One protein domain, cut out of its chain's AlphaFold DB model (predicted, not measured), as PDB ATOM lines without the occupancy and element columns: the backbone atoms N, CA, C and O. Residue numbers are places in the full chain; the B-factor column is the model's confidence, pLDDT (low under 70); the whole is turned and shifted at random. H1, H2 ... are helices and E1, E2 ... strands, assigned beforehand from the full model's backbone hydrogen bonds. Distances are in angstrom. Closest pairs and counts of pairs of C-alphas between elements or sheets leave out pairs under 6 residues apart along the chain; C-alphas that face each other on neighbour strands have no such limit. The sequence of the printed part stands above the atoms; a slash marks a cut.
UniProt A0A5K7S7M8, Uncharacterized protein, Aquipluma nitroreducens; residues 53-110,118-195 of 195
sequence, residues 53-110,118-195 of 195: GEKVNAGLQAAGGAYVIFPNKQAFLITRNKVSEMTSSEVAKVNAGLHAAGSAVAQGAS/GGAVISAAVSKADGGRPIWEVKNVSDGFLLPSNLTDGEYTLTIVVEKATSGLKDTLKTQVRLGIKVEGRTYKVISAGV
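This is residues 53 to 110 and 118 to 195 of the 195 residues of an uncharacterized protein of Aquipluma nitroreducens (UniProt A0A5K7S7M8). Two sheets lie face to face as a sandwich: a large, twisted one of five strands, E5 E4 E7 E8 E9, and a small one of four short strands, E3 E2 E1 E6. Helix H2 crosses the small sheet on the face away from the large one, H1 sits at the side of H2, and residues 103 to 108, of which 103 to 106 belong to H2, stick out. The printed part has 136 residues, with two named helices and nine named strands in the order H1 E1 E2 E3 H2 E4 E5 E6 E7 E8 E9, and its class is mixed, helices and strands. The large sheet is antiparallel throughout, in the order E5 E4 E7 E8 E9; the small one, in the order E3 E2 E1 E6, is mixed. The whole is compact, with a radius of gyration of the C-alphas of 14.7 A and spans of 42 by 31 by 30 A.

In the large sheet E4 is residues 120 to 128, 24.4 A from first to last C-alpha, and E5 is residues 136 to 141. E7 is residues 154 to 165, 35.7 A, E8 is residues 172 to 184, 37.3 A, and E9 is residues 187 to 194, 21.0 A, ending at C-alpha 194 at (-8.009, 53.164, 0.547). In the small sheet E1 is residues 66 to 69, E2 residues 75 to 79, E3 residues 82 to 85 and E6 residues 144 to 146. H1 is residues 53 to 61, 12.4 A, beginning at C-alpha 53 at (20.578, 55.405, -13.071). H2 is residues 88 to 106, 26.4 A, from C-alpha 88 at (6.383, 63.436, -13.827).

In the large sheet E7 and E8 form a hairpin, antiparallel at 160 degrees, with N 158 and O 179 2.8 A apart, within hydrogen-bond range. E7 E8 E9 is a meander, each strand the antiparallel neighbour of the one before; N 182 and O 189 of E8 and E9 are 2.8 A apart. On the other side of E7, E4 has N 125 and O 159 at 2.8 A, and the edge strand E5 forms a hairpin with E4, with N 138 and O 124 at 2.9 A. In the sandwich the facing parts of the two sheets are 9.0 A centre to centre, and their best planes are 22 degrees apart. The closest C-alphas of E1 and E4 are those of Ala 66 and Val 121, 6.4 A apart, and those of E3 and E9 are Val 83 and Ala 193, 7.1 A apart. E1 E2 E3 is a second meander, with N 68 and O 76 at 3.0 A and N 77 and O 84 at 2.8 A. E6 is parallel to E1, with N 69 and O 145 at 3.0 A. H2 is on one face of the small sheet, two layers, at a height over the sheet of 8.9 A; it runs across the strands, at 81 degrees to E2 on the local plane. The closest C-alphas of H2 and E2 are those of Val 91 and Ala 75, 5.9 A apart. H1 and H2 only just touch, with 3 pairs of C-alphas within 8 A, H2 doing so with residues 93 to 97 alone; the closest are those of Asn 57 and Gly 97, 7.0 A apart, and the lines are about perpendicular at 73 degrees. Every O i to N i+4 pair is within hydrogen-bond range in H2, and 4 of 5 are in H1.

The C-alphas farthest apart, those of Gly 168 and Gly 185, are 47.2 A apart. Residues 111 to 117 are not printed, and C-alphas 110 and 118 are 17.1 A apart across this cut, in the link from H2 to E4. Of the links that are printed whole, none is long. The mean pLDDT of the printed part is 75.6; among the residues under 70 are 53 to 65, 97 to 110 and 164 to 172.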
ATOM      1  N   GLY A  53      21.951  55.907 -12.995       55.72
ATOM      2  CA  GLY A  53      20.578  55.405 -13.071       55.72
ATOM      3  C   GLY A  53      20.190  54.466 -11.922       55.72
ATOM      4  O   GLY A  53      19.150  54.675 -11.303       55.72
ATOM      5  N   GLU A  54      21.030  53.489 -11.570       56.09
ATOM      6  CA  GLU A  54      20.789  52.585 -10.431       56.09
ATOM      7  C   GLU A  54      20.840  53.302  -9.073       56.09
ATOM      8  O   GLU A  54      20.029  52.993  -8.203       56.09
ATOM      9  N   LYS A  55      21.724  54.294  -8.872       56.91
ATOM     10  CA  LYS A  55      21.758  55.073  -7.612       56.91
ATOM     11  C   LYS A  55      20.518  55.946  -7.444       56.91
ATOM     12  O   LYS A  55      20.007  56.091  -6.337       56.91
ATOM     13  N   VAL A  56      20.020  56.512  -8.543       53.31
ATOM     14  CA  VAL A  56      18.773  57.286  -8.550       53.31
ATOM     15  C   VAL A  56      17.565  56.376  -8.306       53.31
ATOM     16  O   VAL A  56      16.671  56.759  -7.554       53.31
ATOM     17  N   ASN A  57      17.559  55.163  -8.869       53.62
ATOM     18  CA  ASN A  57      16.524  54.162  -8.605       53.62
ATOM     19  C   ASN A  57      16.516  53.717  -7.128       53.62
ATOM     20  O   ASN A  57      15.459  53.669  -6.502       53.62
ATOM     21  N   ALA A  58      17.696  53.507  -6.534       51.75
ATOM     22  CA  ALA A  58      17.841  53.143  -5.122       51.75
ATOM     23  C   ALA A  58      17.297  54.217  -4.156       51.75
ATOM     24  O   ALA A  58      16.733  53.887  -3.114       51.75
ATOM     25  N   GLY A  59      17.424  55.505  -4.503       48.16
ATOM     26  CA  GLY A  59      16.898  56.607  -3.687       48.16
ATOM     27  C   GLY A  59      15.369  56.663  -3.635       48.16
ATOM     28  O   GLY A  59      14.806  57.043  -2.611       48.16
ATOM     29  N   LEU A  60      14.695  56.242  -4.708       49.75
ATOM     30  CA  LEU A  60      13.236  56.161  -4.756       49.75
ATOM     31  C   LEU A  60      12.743  54.894  -4.031       49.75
ATOM     32  O   LEU A  60      11.842  54.973  -3.197       49.75
ATOM     33  N   GLN A  61      13.425  53.757  -4.232       53.59
ATOM     34  CA  GLN A  61      13.182  52.478  -3.538       53.59
ATOM     35  C   GLN A  61      13.339  52.552  -2.005       53.59
ATOM     36  O   GLN A  61      12.666  51.812  -1.284       53.59
ATOM     37  N   ALA A  62      14.129  53.498  -1.484       49.47
ATOM     38  CA  ALA A  62      14.333  53.699  -0.046       49.47
ATOM     39  C   ALA A  62      13.043  54.007   0.747       49.47
ATOM     40  O   ALA A  62      12.998  53.780   1.958       49.47
ATOM     41  N   ALA A  63      11.965  54.462   0.091       52.16
ATOM     42  CA  ALA A  63      10.667  54.673   0.740       52.16
ATOM     43  C   ALA A  63       9.983  53.355   1.180       52.16
ATOM     44  O   ALA A  63       9.051  53.369   1.992       52.16
ATOM     45  N   GLY A  64      10.457  52.196   0.703       61.69
ATOM     46  CA  GLY A  64       9.972  50.886   1.130       61.69
ATOM     47  C   GLY A  64       8.491  50.668   0.817       61.69
ATOM     48  O   GLY A  64       7.752  50.220   1.699       61.69
ATOM     49  N   GLY A  65       8.084  51.046  -0.397       69.94
ATOM     50  CA  GLY A  65       6.741  50.905  -0.957       69.94
ATOM     51  C   GLY A  65       6.781  50.342  -2.381       69.94
ATOM     52  O   GLY A  65       7.864  50.069  -2.891       69.94
ATOM     53  N   ALA A  66       5.610  50.167  -2.988       78.56
ATOM     54  CA  ALA A  66       5.435  49.679  -4.354       78.56
ATOM     55  C   ALA A  66       4.933  50.787  -5.284       78.56
ATOM     56  O   ALA A  66       4.199  51.676  -4.848       78.56
ATOM     57  N   TYR A  67       5.258  50.708  -6.572       82.56
ATOM     58  CA  TYR A  67       4.789  51.669  -7.573       82.56
ATOM     59  C   TYR A  67       3.718  51.065  -8.481       82.56
ATOM     60  O   TYR A  67       3.848  49.939  -8.962       82.56
ATOM     61  N   VAL A  68       2.684  51.847  -8.780       85.00
ATOM     62  CA  VAL A  68       1.742  51.559  -9.869       85.00
ATOM     63  C   VAL A  68       1.858  52.648 -10.922       85.00
ATOM     64  O   VAL A  68       1.745  53.830 -10.603       85.00
ATOM     65  N   ILE A  69       2.077  52.254 -12.176       86.88
ATOM     66  CA  ILE A  69       2.154  53.171 -13.315       86.88
ATOM     67  C   ILE A  69       0.941  52.948 -14.217       86.88
ATOM     68  O   ILE A  69       0.641  51.830 -14.639       86.88
ATOM     69  N   PHE A  70       0.253  54.039 -14.527       86.81
ATOM     70  CA  PHE A  70      -0.915  54.077 -15.388       86.81
ATOM     71  C   PHE A  70      -0.513  54.340 -16.851       86.81
ATOM     72  O   PHE A  70       0.478  55.029 -17.111       86.81
ATOM     73  N   PRO A  71      -1.298  53.866 -17.837       84.75
ATOM     74  CA  PRO A  71      -0.999  54.057 -19.262       84.75
ATOM     75  C   PRO A  71      -0.893  55.523 -19.704       84.75
ATOM     76  O   PRO A  71      -0.195  55.837 -20.665       84.75
ATOM     77  N   ASN A  72      -1.542  56.438 -18.984       85.06
ATOM     78  CA  ASN A  72      -1.464  57.883 -19.205       85.06
ATOM     79  C   ASN A  72      -0.209  58.540 -18.589       85.06
ATOM     80  O   ASN A  72      -0.151  59.764 -18.505       85.06
ATOM     81  N   LYS A  73       0.792  57.751 -18.170       82.75
ATOM     82  CA  LYS A  73       2.029  58.203 -17.507       82.75
ATOM     83  C   LYS A  73       1.807  58.882 -16.150       82.75
ATOM     84  O   LYS A  73       2.661  59.645 -15.707       82.75
ATOM     85  N   GLN A  74       0.695  58.600 -15.481       84.75
ATOM     86  CA  GLN A  74       0.561  58.872 -14.050       84.75
ATOM     87  C   GLN A  74       1.139  57.703 -13.255       84.75
ATOM     88  O   GLN A  74       1.098  56.561 -13.710       84.75
ATOM     89  N   ALA A  75       1.675  57.966 -12.067       85.31
ATOM     90  CA  ALA A  75       2.101  56.901 -11.173       85.31
ATOM     91  C   ALA A  75       1.831  57.253  -9.717       85.31
ATOM     92  O   ALA A  75       1.827  58.424  -9.334       85.31
ATOM     93  N   PHE A  76       1.632  56.216  -8.912       85.56
ATOM     94  CA  PHE A  76       1.404  56.345  -7.484       85.56
ATOM     95  C   PHE A  76       2.383  55.461  -6.722       85.56
ATOM     96  O   PHE A  76       2.574  54.288  -7.052       85.56
ATOM     97  N   LEU A  77       2.974  56.038  -5.679       84.31
ATOM     98  CA  LEU A  77       3.742  55.330  -4.671       84.31
ATOM     99  C   LEU A  77       2.795  54.850  -3.575       84.31
ATOM    100  O   LEU A  77       2.089  55.636  -2.935       84.31
ATOM    101  N   ILE A  78       2.818  53.548  -3.344       80.38
ATOM    102  CA  ILE A  78       2.020  52.859  -2.347       80.38
ATOM    103  C   ILE A  78       2.935  52.455  -1.205       80.38
ATOM    104  O   ILE A  78       3.825  51.620  -1.349       80.38
ATOM    105  N   THR A  79       2.695  53.043  -0.043       76.88
ATOM    106  CA  THR A  79       3.364  52.689   1.210       76.88
ATOM    107  C   THR A  79       2.365  52.036   2.158       76.88
ATOM    108  O   THR A  79       1.165  52.026   1.893       76.88
ATOM    109  N   ARG A  80       2.846  51.538   3.304       70.56
ATOM    110  CA  ARG A  80       2.008  50.875   4.317       70.56
ATOM    111  C   ARG A  80       0.762  51.675   4.715       70.56
ATOM    112  O   ARG A  80      -0.250  51.069   5.016       70.56
ATOM    113  N   ASN A  81       0.851  53.004   4.754       73.44
ATOM    114  CA  ASN A  81      -0.201  53.847   5.334       73.44
ATOM    115  C   ASN A  81      -0.736  54.896   4.354       73.44
ATOM    116  O   ASN A  81      -1.592  55.696   4.722       73.44
ATOM    117  N   LYS A  82      -0.171  54.983   3.145       81.00
ATOM    118  CA  LYS A  82      -0.445  56.102   2.246       81.00
ATOM    119  C   LYS A  82      -0.228  55.730   0.789       81.00
ATOM    120  O   LYS A  82       0.787  55.122   0.444       81.00
ATOM    121  N   VAL A  83      -1.134  56.218  -0.050       84.38
ATOM    122  CA  VAL A  83      -0.982  56.312  -1.503       84.38
ATOM    123  C   VAL A  83      -0.628  57.762  -1.837       84.38
ATOM    124  O   VAL A  83      -1.311  58.679  -1.383       84.38
ATOM    125  N   SER A  84       0.465  57.986  -2.564       85.25
ATOM    126  CA  SER A  84       0.917  59.327  -2.965       85.25
ATOM    127  C   SER A  84       1.140  59.382  -4.469       85.25
ATOM    128  O   SER A  84       1.812  58.511  -5.015       85.25
ATOM    129  N   GLU A  85       0.588  60.395  -5.135       86.00
ATOM    130  CA  GLU A  85       0.866  60.651  -6.551       86.00
ATOM    131  C   GLU A  85       2.320  61.102  -6.734       86.00
ATOM    132  O   GLU A  85       2.867  61.833  -5.904       86.00
ATOM    133  N   MET A  86       2.954  60.627  -7.802       81.94
ATOM    134  CA  MET A  86       4.352  60.904  -8.122       81.94
ATOM    135  C   MET A  86       4.467  62.067  -9.106       81.94
ATOM    136  O   MET A  86       3.612  62.265  -9.969       81.94
ATOM    137  N   THR A  87       5.567  62.809  -9.034       83.94
ATOM    138  CA  THR A  87       5.874  63.846 -10.026       83.94
ATOM    139  C   THR A  87       6.263  63.221 -11.368       83.94
ATOM    140  O   THR A  87       6.832  62.129 -11.423       83.94
ATOM    141  N   SER A  88       6.059  63.936 -12.478       80.69
ATOM    142  CA  SER A  88       6.383  63.436 -13.827       80.69
ATOM    143  C   SER A  88       7.844  62.992 -13.997       80.69
ATOM    144  O   SER A  88       8.127  62.060 -14.751       80.69
ATOM    145  N   SER A  89       8.781  63.636 -13.289       74.00
ATOM    146  CA  SER A  89      10.207  63.269 -13.293       74.00
ATOM    147  C   SER A  89      10.452  61.923 -12.610       74.00
ATOM    148  O   SER A  89      11.244  61.111 -13.089       74.00
ATOM    149  N   GLU A  90       9.745  61.652 -11.514       76.56
ATOM    150  CA  GLU A  90       9.799  60.364 -10.827       76.56
ATOM    151  C   GLU A  90       9.137  59.270 -11.665       76.56
ATOM    152  O   GLU A  90       9.715  58.193 -11.803       76.56
ATOM    153  N   VAL A  91       8.000  59.557 -12.315       78.25
ATOM    154  CA  VAL A  91       7.342  58.583 -13.204       78.25
ATOM    155  C   VAL A  91       8.267  58.149 -14.337       78.25
ATOM    156  O   VAL A  91       8.390  56.956 -14.604       78.25
ATOM    157  N   ALA A  92       8.954  59.093 -14.988       74.81
ATOM    158  CA  ALA A  92       9.880  58.772 -16.072       74.81
ATOM    159  C   ALA A  92      11.009  57.836 -15.609       74.81
ATOM    160  O   ALA A  92      11.361  56.893 -16.321       74.81
ATOM    161  N   LYS A  93      11.536  58.065 -14.399       73.88
ATOM    162  CA  LYS A  93      12.591  57.242 -13.797       73.88
ATOM    163  C   LYS A  93      12.096  55.838 -13.456       73.88
ATOM    164  O   LYS A  93      12.737  54.873 -13.863       73.88
ATOM    165  N   VAL A  94      10.955  55.713 -12.768       74.00
ATOM    166  CA  VAL A  94      10.393  54.397 -12.408       74.00
ATOM    167  C   VAL A  94      10.002  53.625 -13.656       74.00
ATOM    168  O   VAL A  94      10.308  52.443 -13.747       74.00
ATOM    169  N   ASN A  95       9.385  54.275 -14.644       73.44
ATOM    170  CA  ASN A  95       8.998  53.601 -15.877       73.44
ATOM    171  C   ASN A  95      10.224  53.042 -16.616       73.44
ATOM    172  O   ASN A  95      10.231  51.878 -17.006       73.44
ATOM    173  N   ALA A  96      11.294  53.834 -16.750       70.00
ATOM    174  CA  ALA A  96      12.547  53.369 -17.343       70.00
ATOM    175  C   ALA A  96      13.165  52.200 -16.551       70.00
ATOM    176  O   ALA A  96      13.575  51.204 -17.146       70.00
ATOM    177  N   GLY A  97      13.177  52.297 -15.217       68.12
ATOM    178  CA  GLY A  97      13.656  51.236 -14.331       68.12
ATOM    179  C   GLY A  97      12.837  49.950 -14.450       68.12
ATOM    180  O   GLY A  97      13.408  48.871 -14.571       68.12
ATOM    181  N   LEU A  98      11.508  50.054 -14.506       69.06
ATOM    182  CA  LEU A  98      10.604  48.916 -14.647       69.06
ATOM    183  C   LEU A  98      10.723  48.255 -16.023       69.06
ATOM    184  O   LEU A  98      10.683  47.034 -16.110       69.06
ATOM    185  N   HIS A  99      10.930  49.024 -17.095       66.31
ATOM    186  CA  HIS A  99      11.220  48.466 -18.417       66.31
ATOM    187  C   HIS A  99      12.579  47.752 -18.463       66.31
ATOM    188  O   HIS A  99      12.686  46.682 -19.070       66.31
ATOM    189  N   ALA A 100      13.604  48.296 -17.799       63.69
ATOM    190  CA  ALA A 100      14.912  47.654 -17.686       63.69
ATOM    191  C   ALA A 100      14.838  46.363 -16.851       63.69
ATOM    192  O   ALA A 100      15.331  45.320 -17.282       63.69
ATOM    193  N   ALA A 101      14.148  46.402 -15.707       59.03
ATOM    194  CA  ALA A 101      13.921  45.248 -14.844       59.03
ATOM    195  C   ALA A 101      13.034  44.192 -15.518       59.03
ATOM    196  O   ALA A 101      13.346  43.010 -15.465       59.03
ATOM    197  N   GLY A 102      11.968  44.601 -16.210       56.28
ATOM    198  CA  GLY A 102      11.095  43.711 -16.974       56.28
ATOM    199  C   GLY A 102      11.832  43.020 -18.120       56.28
ATOM    200  O   GLY A 102      11.625  41.831 -18.347       56.28
ATOM    201  N   SER A 103      12.755  43.726 -18.782       50.84
ATOM    202  CA  SER A 103      13.642  43.131 -19.788       50.84
ATOM    203  C   SER A 103      14.611  42.124 -19.161       50.84
ATOM    204  O   SER A 103      14.780  41.035 -19.699       50.84
ATOM    205  N   ALA A 104      15.190  42.441 -18.000       49.31
ATOM    206  CA  ALA A 104      16.084  41.536 -17.278       49.31
ATOM    207  C   ALA A 104      15.357  40.275 -16.763       49.31
ATOM    208  O   ALA A 104      15.852  39.160 -16.931       49.31
ATOM    209  N   VAL A 105      14.148  40.428 -16.209       47.44
ATOM    210  CA  VAL A 105      13.286  39.316 -15.771       47.44
ATOM    211  C   VAL A 105      12.883  38.442 -16.962       47.44
ATOM    212  O   VAL A 105      12.984  37.219 -16.883       47.44
ATOM    213  N   ALA A 106      12.495  39.047 -18.091       44.69
ATOM    214  CA  ALA A 106      12.169  38.322 -19.321       44.69
ATOM    215  C   ALA A 106      13.378  37.583 -19.927       44.69
ATOM    216  O   ALA A 106      13.204  36.575 -20.606       44.69
ATOM    217  N   GLN A 107      14.602  38.039 -19.646       41.25
ATOM    218  CA  GLN A 107      15.854  37.376 -20.029       41.25
ATOM    219  C   GLN A 107      16.265  36.240 -19.076       41.25
ATOM    220  O   GLN A 107      17.367  35.709 -19.187       41.25
ATOM    221  N   GLY A 108      15.393  35.838 -18.145       30.91
ATOM    222  CA  GLY A 108      15.666  34.731 -17.232       30.91
ATOM    223  C   GLY A 108      16.663  35.080 -16.126       30.91
ATOM    224  O   GLY A 108      17.111  34.176 -15.417       30.91
ATOM    225  N   ALA A 109      16.982  36.368 -15.929       38.03
ATOM    226  CA  ALA A 109      17.636  36.820 -14.711       38.03
ATOM    227  C   ALA A 109      16.618  36.696 -13.574       38.03
ATOM    228  O   ALA A 109      15.870  37.616 -13.244       38.03
ATOM    229  N   SER A 110      16.556  35.494 -13.007       37.53
ATOM    230  CA  SER A 110      15.902  35.266 -11.738       37.53
ATOM    231  C   SER A 110      16.566  36.213 -10.745       37.53
ATOM    232  O   SER A 110      17.754  36.070 -10.450       37.53
ATOM    233  N   GLY A 118      12.427  47.368  -0.303       53.25
ATOM    234  CA  GLY A 118      11.345  47.887  -1.140       53.25
ATOM    235  C   GLY A 118      10.114  47.020  -0.864       53.25
ATOM    236  O   GLY A 118      10.267  45.832  -0.597       53.25
ATOM    237  N   GLY A 119       8.904  47.577  -0.795       59.31
ATOM    238  CA  GLY A 119       7.722  46.756  -0.496       59.31
ATOM    239  C   GLY A 119       7.422  45.834  -1.677       59.31
ATOM    240  O   GLY A 119       7.012  46.330  -2.720       59.31
ATOM    241  N   ALA A 120       7.615  44.523  -1.528       67.88
ATOM    242  CA  ALA A 120       7.343  43.569  -2.595       67.88
ATOM    243  C   ALA A 120       5.833  43.499  -2.847       67.88
ATOM    244  O   ALA A 120       5.046  43.322  -1.917       67.88
ATOM    245  N   VAL A 121       5.391  43.622  -4.096       71.81
ATOM    246  CA  VAL A 121       3.981  43.410  -4.439       71.81
ATOM    247  C   VAL A 121       3.743  41.908  -4.544       71.81
ATOM    248  O   VAL A 121       4.216  41.244  -5.468       71.81
ATOM    249  N   ILE A 122       2.962  41.365  -3.615       80.31
ATOM    250  CA  ILE A 122       2.542  39.958  -3.635       80.31
ATOM    251  C   ILE A 122       1.577  39.732  -4.793       80.31
ATOM    252  O   ILE A 122       1.686  38.756  -5.533       80.31
ATOM    253  N   SER A 123       0.623  40.645  -4.948       81.81
ATOM    254  CA  SER A 123      -0.381  40.580  -5.999       81.81
ATOM    255  C   SER A 123      -0.946  41.957  -6.294       81.81
ATOM    256  O   SER A 123      -1.201  42.728  -5.369       81.81
ATOM    257  N   ALA A 124      -1.231  42.231  -7.558       85.69
ATOM    258  CA  ALA A 124      -2.089  43.334  -7.952       85.69
ATOM    259  C   ALA A 124      -3.121  42.840  -8.957       85.69
ATOM    260  O   ALA A 124      -2.777  42.118  -9.889       85.69
ATOM    261  N   ALA A 125      -4.379  43.215  -8.758       89.69
ATOM    262  CA  ALA A 125      -5.499  42.715  -9.534       89.69
ATOM    263  C   ALA A 125      -6.477  43.840  -9.866       89.69
ATOM    264  O   ALA A 125      -6.852  44.619  -8.988       89.69
ATOM    265  N   VAL A 126      -6.909  43.903 -11.124       91.25
ATOM    266  CA  VAL A 126      -7.957  44.814 -11.590       91.25
ATOM    267  C   VAL A 126      -9.238  44.016 -11.786       91.25
ATOM    268  O   VAL A 126      -9.257  43.045 -12.542       91.25
ATOM    269  N   SER A 127     -10.313  44.464 -11.149       91.69
ATOM    270  CA  SER A 127     -11.676  43.963 -11.337       91.69
ATOM    271  C   SER A 127     -12.588  45.112 -11.750       91.69
ATOM    272  O   SER A 127     -12.305  46.266 -11.435       91.69
ATOM    273  N   LYS A 128     -13.700  44.827 -12.432       89.50
ATOM    274  CA  LYS A 128     -14.756  45.832 -12.608       89.50
ATOM    275  C   LYS A 128     -15.373  46.214 -11.255       89.50
ATOM    276  O   LYS A 128     -15.350  45.423 -10.309       89.50
ATOM    277  N   ALA A 129     -15.884  47.441 -11.156       84.06
ATOM    278  CA  ALA A 129     -16.477  47.975  -9.927       84.06
ATOM    279  C   ALA A 129     -17.781  47.264  -9.510       84.06
ATOM    280  O   ALA A 129     -18.129  47.284  -8.334       84.06
ATOM    281  N   ASP A 130     -18.456  46.592 -10.445       79.62
ATOM    282  CA  ASP A 130     -19.644  45.755 -10.204       79.62
ATOM    283  C   ASP A 130     -19.349  44.471  -9.402       79.62
ATOM    284  O   ASP A 130     -20.272  43.788  -8.958       79.62
ATOM    285  N   GLY A 131     -18.071  44.177  -9.155       69.00
ATOM    286  CA  GLY A 131     -17.634  42.975  -8.466       69.00
ATOM    287  C   GLY A 131     -17.530  41.796  -9.430       69.00
ATOM    288  O   GLY A 131     -18.393  41.529 -10.258       69.00
ATOM    289  N   GLY A 132     -16.431  41.054  -9.336       78.12
ATOM    290  CA  GLY A 132     -16.198  39.937 -10.241       78.12
ATOM    291  C   GLY A 132     -14.780  39.406 -10.177       78.12
ATOM    292  O   GLY A 132     -13.935  39.883  -9.411       78.12
ATOM    293  N   ARG A 133     -14.525  38.394 -11.009       85.00
ATOM    294  CA  ARG A 133     -13.181  37.845 -11.193       85.00
ATOM    295  C   ARG A 133     -12.256  38.938 -11.741       85.00
ATOM    296  O   ARG A 133     -12.708  39.745 -12.559       85.00
ATOM    297  N   PRO A 134     -10.984  38.968 -11.319       88.12
ATOM    298  CA  PRO A 134     -10.033  39.922 -11.858       88.12
ATOM    299  C   PRO A 134      -9.876  39.710 -13.366       88.12
ATOM    300  O   PRO A 134      -9.705  38.586 -13.836       88.12
ATOM    301  N   ILE A 135      -9.961  40.805 -14.118       90.12
ATOM    302  CA  ILE A 135      -9.750  40.835 -15.574       90.12
ATOM    303  C   ILE A 135      -8.267  40.969 -15.928       90.12
ATOM    304  O   ILE A 135      -7.872  40.758 -17.072       90.12
ATOM    305  N   TRP A 136      -7.454  41.334 -14.942       91.38
ATOM    306  CA  TRP A 136      -6.010  41.424 -15.039       91.38
ATOM    307  C   TRP A 136      -5.405  41.192 -13.658       91.38
ATOM    308  O   TRP A 136      -5.937  41.682 -12.659       91.38
ATOM    309  N   GLU A 137      -4.303  40.451 -13.600       88.75
ATOM    310  CA  GLU A 137      -3.603  40.144 -12.360       88.75
ATOM    311  C   GLU A 137      -2.101  39.990 -12.620       88.75
ATOM    312  O   GLU A 137      -1.686  39.399 -13.618       88.75
ATOM    313  N   VAL A 138      -1.289  40.484 -11.690       83.50
ATOM    314  CA  VAL A 138       0.145  40.196 -11.585       83.50
ATOM    315  C   VAL A 138       0.455  39.693 -10.185       83.50
ATOM    316  O   VAL A 138      -0.196  40.091  -9.217       83.50
ATOM    317  N   LYS A 139       1.453  38.815 -10.070       83.31
ATOM    318  CA  LYS A 139       1.880  38.213  -8.801       83.31
ATOM    319  C   LYS A 139       3.385  38.307  -8.648       83.31
ATOM    320  O   LYS A 139       4.100  38.175  -9.637       83.31
ATOM    321  N   ASN A 140       3.830  38.461  -7.405       75.69
ATOM    322  CA  ASN A 140       5.233  38.443  -6.995       75.69
ATOM    323  C   ASN A 140       6.109  39.383  -7.837       75.69
ATOM    324  O   ASN A 140       7.083  38.948  -8.452       75.69
ATOM    325  N   VAL A 141       5.747  40.668  -7.880       73.00
ATOM    326  CA  VAL A 141       6.551  41.698  -8.555       73.00
ATOM    327  C   VAL A 141       7.318  42.524  -7.526       73.00
ATOM    328  O   VAL A 141       6.787  42.917  -6.488       73.00
ATOM    329  N   SER A 142       8.599  42.746  -7.793       66.75
ATOM    330  CA  SER A 142       9.578  43.215  -6.806       66.75
ATOM    331  C   SER A 142       9.439  44.692  -6.433       66.75
ATOM    332  O   SER A 142       9.626  45.032  -5.271       66.75
ATOM    333  N   ASP A 143       9.096  45.554  -7.390       68.38
ATOM    334  CA  ASP A 143       9.109  47.015  -7.197       68.38
ATOM    335  C   ASP A 143       7.796  47.696  -7.605       68.38
ATOM    336  O   ASP A 143       7.400  48.715  -7.039       68.38
ATOM    337  N   GLY A 144       7.087  47.150  -8.591       75.69
ATOM    338  CA  GLY A 144       5.892  47.778  -9.134       75.69
ATOM    339  C   GLY A 144       5.433  47.136 -10.432       75.69
ATOM    340  O   GLY A 144       6.010  46.154 -10.898       75.69
ATOM    341  N   PHE A 145       4.370  47.686 -11.012       82.31
ATOM    342  CA  PHE A 145       3.765  47.156 -12.230       82.31
ATOM    343  C   PHE A 145       3.127  48.253 -13.087       82.31
ATOM    344  O   PHE A 145       2.779  49.337 -12.611       82.31
ATOM    345  N   LEU A 146       2.952  47.927 -14.367       86.12
ATOM    346  CA  LEU A 146       2.191  48.721 -15.326       86.12
ATOM    347  C   LEU A 146       0.752  48.219 -15.365       86.12
ATOM    348  O   LEU A 146       0.517  47.014 -15.465       86.12
ATOM    349  N   LEU A 147      -0.204  49.139 -15.326       87.12
ATOM    350  CA  LEU A 147      -1.600  48.806 -15.576       87.12
ATOM    351  C   LEU A 147      -1.840  48.496 -17.063       87.12
ATOM    352  O   LEU A 147      -1.208  49.106 -17.931       87.12
ATOM    353  N   PRO A 148      -2.773  47.579 -17.376       85.62
ATOM    354  CA  PRO A 148      -3.115  47.246 -18.752       85.62
ATOM    355  C   PRO A 148      -3.689  48.472 -19.470       85.62
ATOM    356  O   PRO A 148      -4.559  49.155 -18.931       85.62
ATOM    357  N   SER A 149      -3.227  48.732 -20.695       85.50
ATOM    358  CA  SER A 149      -3.641  49.867 -21.538       85.50
ATOM    359  C   SER A 149      -4.904  49.619 -22.365       85.50
ATOM    360  O   SER A 149      -5.411  50.526 -23.023       85.50
ATOM    361  N   ASN A 150      -5.412  48.389 -22.346       85.75
ATOM    362  CA  ASN A 150      -6.542  47.921 -23.141       85.75
ATOM    363  C   ASN A 150      -7.838  47.783 -22.325       85.75
ATOM    364  O   ASN A 150      -8.724  47.027 -22.725       85.75
ATOM    365  N   LEU A 151      -7.960  48.482 -21.190       88.94
ATOM    366  CA  LEU A 151      -9.225  48.523 -20.459       88.94
ATOM    367  C   LEU A 151     -10.253  49.335 -21.250       88.94
ATOM    368  O   LEU A 151      -9.946  50.408 -21.770       88.94
ATOM    369  N   THR A 152     -11.476  48.818 -21.337       91.44
ATOM    370  CA  THR A 152     -12.606  49.557 -21.903       91.44
ATOM    371  C   THR A 152     -13.080  50.625 -20.930       91.44
ATOM    372  O   THR A 152     -12.845  50.519 -19.724       91.44
ATOM    373  N   ASP A 153     -13.810  51.613 -21.437       92.25
ATOM    374  CA  ASP A 153     -14.425  52.636 -20.599       92.25
ATOM    375  C   ASP A 153     -15.333  52.006 -19.528       92.25
ATOM    376  O   ASP A 153     -16.035  51.020 -19.779       92.25
ATOM    377  N   GLY A 154     -15.269  52.546 -18.311       92.75
ATOM    378  CA  GLY A 154     -15.968  52.008 -17.146       92.75
ATOM    379  C   GLY A 154     -15.228  52.228 -15.829       92.75
ATOM    380  O   GLY A 154     -14.157  52.835 -15.785       92.75
ATOM    381  N   GLU A 155     -15.815  51.727 -14.746       94.56
ATOM    382  CA  GLU A 155     -15.249  51.800 -13.397       94.56
ATOM    383  C   GLU A 155     -14.666  50.457 -12.958       94.56
ATOM    384  O   GLU A 155     -15.227  49.383 -13.202       94.56
ATOM    385  N   TYR A 156     -13.528  50.532 -12.280       93.81
ATOM    386  CA  TYR A 156     -12.715  49.401 -11.871       93.81
ATOM    387  C   TYR A 156     -12.221  49.583 -10.440       93.81
ATOM    388  O   TYR A 156     -12.026  50.696  -9.958       93.81
ATOM    389  N   THR A 157     -11.962  48.464  -9.777       92.94
ATOM    390  CA  THR A 157     -11.239  48.404  -8.510       92.94
ATOM    391  C   THR A 157      -9.900  47.723  -8.747       92.94
ATOM    392  O   THR A 157      -9.847  46.581  -9.203       92.94
ATOM    393  N   LEU A 158      -8.815  48.412  -8.409       91.62
ATOM    394  CA  LEU A 158      -7.472  47.854  -8.353       91.62
ATOM    395  C   LEU A 158      -7.143  47.495  -6.906       91.62
ATOM    396  O   LEU A 158      -7.065  48.372  -6.052       91.62
ATOM    397  N   THR A 159      -6.945  46.209  -6.635       90.31
ATOM    398  CA  THR A 159      -6.506  45.708  -5.328       90.31
ATOM    399  C   THR A 159      -5.036  45.332  -5.400       90.31
ATOM    400  O   THR A 159      -4.639  44.581  -6.285       90.31
ATOM    401  N   ILE A 160      -4.229  45.838  -4.474       87.12
ATOM    402  CA  ILE A 160      -2.778  45.654  -4.437       87.12
ATOM    403  C   ILE A 160      -2.414  45.163  -3.048       87.12
ATOM    404  O   ILE A 160      -2.748  45.802  -2.058       87.12
ATOM    405  N   VAL A 161      -1.719  44.038  -2.970       85.31
ATOM    406  CA  VAL A 161      -1.204  43.491  -1.720       85.31
ATOM    407  C   VAL A 161       0.303  43.666  -1.727       85.31
ATOM    408  O   VAL A 161       0.994  43.076  -2.557       85.31
ATOM    409  N   VAL A 162       0.801  44.483  -0.806       81.56
ATOM    410  CA  VAL A 162       2.232  44.717  -0.608       81.56
ATOM    411  C   VAL A 162       2.708  44.003   0.648       81.56
ATOM    412  O   VAL A 162       2.038  44.021   1.679       81.56
ATOM    413  N   GLU A 163       3.875  43.383   0.561       77.06
ATOM    414  CA  GLU A 163       4.596  42.761   1.658       77.06
ATOM    415  C   GLU A 163       5.824  43.600   1.982       77.06
ATOM    416  O   GLU A 163       6.653  43.883   1.117       77.06
ATOM    417  N   LYS A 164       5.959  44.003   3.245       69.44
ATOM    418  CA  LYS A 164       7.169  44.668   3.723       69.44
ATOM    419  C   LYS A 164       7.828  43.821   4.799       69.44
ATOM    420  O   LYS A 164       7.194  43.504   5.809       69.44
ATOM    421  N   ALA A 165       9.113  43.530   4.607       60.06
ATOM    422  CA  ALA A 165       9.951  42.960   5.652       60.06
ATOM    423  C   ALA A 165       9.988  43.922   6.848       60.06
ATOM    424  O   ALA A 165      10.322  45.105   6.699       60.06
ATOM    425  N   THR A 166       9.613  43.444   8.035       58.78
ATOM    426  CA  THR A 166       9.890  44.186   9.267       58.78
ATOM    427  C   THR A 166      11.351  43.950   9.641       58.78
ATOM    428  O   THR A 166      11.877  42.850   9.478       58.78
ATOM    429  N   SER A 167      12.068  45.007  10.027       56.34
ATOM    430  CA  SER A 167      13.513  44.914  10.242       56.34
ATOM    431  C   SER A 167      13.825  43.893  11.338       56.34
ATOM    432  O   SER A 167      13.463  44.110  12.493       56.34
ATOM    433  N   GLY A 168      14.525  42.816  10.979       55.50
ATOM    434  CA  GLY A 168      15.128  41.882  11.935       55.50
ATOM    435  C   GLY A 168      14.272  40.691  12.377       55.50
ATOM    436  O   GLY A 168      14.740  39.929  13.217       55.50
ATOM    437  N   LEU A 169      13.074  40.477  11.818       50.00
ATOM    438  CA  LEU A 169      12.218  39.337  12.168       50.00
ATOM    439  C   LEU A 169      11.673  38.658  10.902       50.00
ATOM    440  O   LEU A 169      11.452  39.321   9.892       50.00
ATOM    441  N   LYS A 170      11.418  37.341  10.951       56.75
ATOM    442  CA  LYS A 170      10.738  36.585   9.870       56.75
ATOM    443  C   LYS A 170       9.301  37.073   9.597       56.75
ATOM    444  O   LYS A 170       8.629  36.521   8.733       56.75
ATOM    445  N   ASP A 171       8.844  38.089  10.325       57.84
ATOM    446  CA  ASP A 171       7.504  38.638  10.231       57.84
ATOM    447  C   ASP A 171       7.406  39.665   9.105       57.84
ATOM    448  O   ASP A 171       8.051  40.720   9.075       57.84
ATOM    449  N   THR A 172       6.535  39.347   8.162       65.31
ATOM    450  CA  THR A 172       6.206  40.185   7.019       65.31
ATOM    451  C   THR A 172       4.817  40.768   7.219       65.31
ATOM    452  O   THR A 172       3.848  40.027   7.400       65.31
ATOM    453  N   LEU A 173       4.694  42.095   7.168       73.88
ATOM    454  CA  LEU A 173       3.387  42.747   7.223       73.88
ATOM    455  C   LEU A 173       2.829  42.880   5.810       73.88
ATOM    456  O   LEU A 173       3.475  43.473   4.942       73.88
ATOM    457  N   LYS A 174       1.624  42.341   5.615       79.88
ATOM    458  CA  LYS A 174       0.855  42.480   4.380       79.88
ATOM    459  C   LYS A 174      -0.105  43.652   4.513       79.88
ATOM    460  O   LYS A 174      -0.875  43.713   5.467       79.88
ATOM    461  N   THR A 175      -0.073  44.557   3.547       82.75
ATOM    462  CA  THR A 175      -1.004  45.684   3.452       82.75
ATOM    463  C   THR A 175      -1.775  45.560   2.152       82.75
ATOM    464  O   THR A 175      -1.174  45.344   1.101       82.75
ATOM    465  N   GLN A 176      -3.098  45.691   2.221       87.38
ATOM    466  CA  GLN A 176      -3.960  45.629   1.051       87.38
ATOM    467  C   GLN A 176      -4.503  47.015   0.719       87.38
ATOM    468  O   GLN A 176      -5.388  47.518   1.395       87.38
ATOM    469  N   VAL A 177      -4.048  47.575  -0.390       88.62
ATOM    470  CA  VAL A 177      -4.511  48.857  -0.917       88.62
ATOM    471  C   VAL A 177      -5.568  48.628  -1.988       88.62
ATOM    472  O   VAL A 177      -5.445  47.723  -2.814       88.62
ATOM    473  N   ARG A 178      -6.616  49.448  -1.987       90.69
ATOM    474  CA  ARG A 178      -7.690  49.447  -2.983       90.69
ATOM    475  C   ARG A 178      -7.809  50.823  -3.621       90.69
ATOM    476  O   ARG A 178      -8.024  51.809  -2.922       90.69
ATOM    477  N   LEU A 179      -7.705  50.885  -4.943       91.56
ATOM    478  CA  LEU A 179      -7.928  52.096  -5.728       91.56
ATOM    479  C   LEU A 179      -9.183  51.935  -6.586       91.56
ATOM    480  O   LEU A 179      -9.312  50.946  -7.307       91.56
ATOM    481  N   GLY A 180     -10.080  52.915  -6.544       92.38
ATOM    482  CA  GLY A 180     -11.134  53.068  -7.540       92.38
ATOM    483  C   GLY A 180     -10.571  53.777  -8.766       92.38
ATOM    484  O   GLY A 180      -9.955  54.837  -8.646       92.38
ATOM    485  N   ILE A 181     -10.776  53.200  -9.945       93.56
ATOM    486  CA  ILE A 181     -10.265  53.703 -11.219       93.56
ATOM    487  C   ILE A 181     -11.437  53.881 -12.177       93.56
ATOM    488  O   ILE A 181     -12.198  52.947 -12.406       93.56
ATOM    489  N   LYS A 182     -11.541  55.055 -12.794       94.25
ATOM    490  CA  LYS A 182     -12.447  55.317 -13.910       94.25
ATOM    491  C   LYS A 182     -11.650  55.413 -15.205       94.25
ATOM    492  O   LYS A 182     -10.669  56.155 -15.269       94.25
ATOM    493  N   VAL A 183     -12.068  54.672 -16.224       93.00
ATOM    494  CA  VAL A 183     -11.512  54.732 -17.578       93.00
ATOM    495  C   VAL A 183     -12.513  55.456 -18.475       93.00
ATOM    496  O   VAL A 183     -13.667  55.043 -18.572       93.00
ATOM    497  N   GLU A 184     -12.078  56.548 -19.102       92.00
ATOM    498  CA  GLU A 184     -12.871  57.353 -20.043       92.00
ATOM    499  C   GLU A 184     -12.008  57.700 -21.257       92.00
ATOM    500  O   GLU A 184     -10.994  58.393 -21.123       92.00
ATOM    501  N   GLY A 185     -12.369  57.219 -22.448       86.06
ATOM    502  CA  GLY A 185     -11.625  57.498 -23.675       86.06
ATOM    503  C   GLY A 185     -10.143  57.118 -23.580       86.06
ATOM    504  O   GLY A 185      -9.288  57.885 -24.022       86.06
ATOM    505  N   ARG A 186      -9.827  55.966 -22.959       80.88
ATOM    506  CA  ARG A 186      -8.454  55.491 -22.640       80.88
ATOM    507  C   ARG A 186      -7.677  56.342 -21.626       80.88
ATOM    508  O   ARG A 186      -6.490  56.105 -21.402       80.88
ATOM    509  N   THR A 187      -8.325  57.316 -20.997       86.94
ATOM    510  CA  THR A 187      -7.754  58.070 -19.880       86.94
ATOM    511  C   THR A 187      -8.128  57.389 -18.577       86.94
ATOM    512  O   THR A 187      -9.294  57.086 -18.350       86.94
ATOM    513  N   TYR A 188      -7.143  57.179 -17.711       89.81
ATOM    514  CA  TYR A 188      -7.333  56.552 -16.414       89.81
ATOM    515  C   TYR A 188      -7.371  57.640 -15.346       89.81
ATOM    516  O   TYR A 188      -6.500  58.506 -15.315       89.81
ATOM    517  N   LYS A 189      -8.376  57.603 -14.477       91.00
ATOM    518  CA  LYS A 189      -8.541  58.545 -13.369       91.00
ATOM    519  C   LYS A 189      -8.709  57.763 -12.078       91.00
ATOM    520  O   LYS A 189      -9.575  56.895 -12.001       91.00
ATOM    521  N   VAL A 190      -7.907  58.073 -11.064       90.25
ATOM    522  CA  VAL A 190      -8.124  57.536  -9.716       90.25
ATOM    523  C   VAL A 190      -9.258  58.329  -9.073       90.25
ATOM    524  O   VAL A 190      -9.160  59.544  -8.925       90.25
ATOM    525  N   ILE A 191     -10.346  57.643  -8.735       92.12
ATOM    526  CA  ILE A 191     -11.554  58.239  -8.141       92.12
ATOM    527  C   ILE A 191     -11.663  57.961  -6.637       92.12
ATOM    528  O   ILE A 191     -12.381  58.665  -5.934       92.12
ATOM    529  N   SER A 192     -10.938  56.963  -6.127       89.56
ATOM    530  CA  SER A 192     -10.839  56.681  -4.694       89.56
ATOM    531  C   SER A 192      -9.556  55.917  -4.367       89.56
ATOM    532  O   SER A 192      -9.009  55.209  -5.212       89.56
ATOM    533  N   ALA A 193      -9.070  56.057  -3.133       87.19
ATOM    534  CA  ALA A 193      -7.914  55.327  -2.627       87.19
ATOM    535  C   ALA A 193      -8.121  54.968  -1.151       87.19
ATOM    536  O   ALA A 193      -8.422  55.841  -0.339       87.19
ATOM    537  N   GLY A 194      -7.953  53.691  -0.815       83.12
ATOM    538  CA  GLY A 194      -8.009  53.164   0.547       83.12
ATOM    539  C   GLY A 194      -6.849  52.209   0.804       83.12
ATOM    540  O   GLY A 194      -6.411  51.508  -0.108       83.12
ATOM    541  N   VAL A 195      -6.346  52.207   2.037       79.56
ATOM    542  CA  VAL A 195      -5.241  51.367   2.527       79.56
ATOM    543  C   VAL A 195      -5.746  50.488   3.662       79.56
ATOM    544  O   VAL A 195      -6.631  50.976   4.400       79.56
TER     545      VAL A 195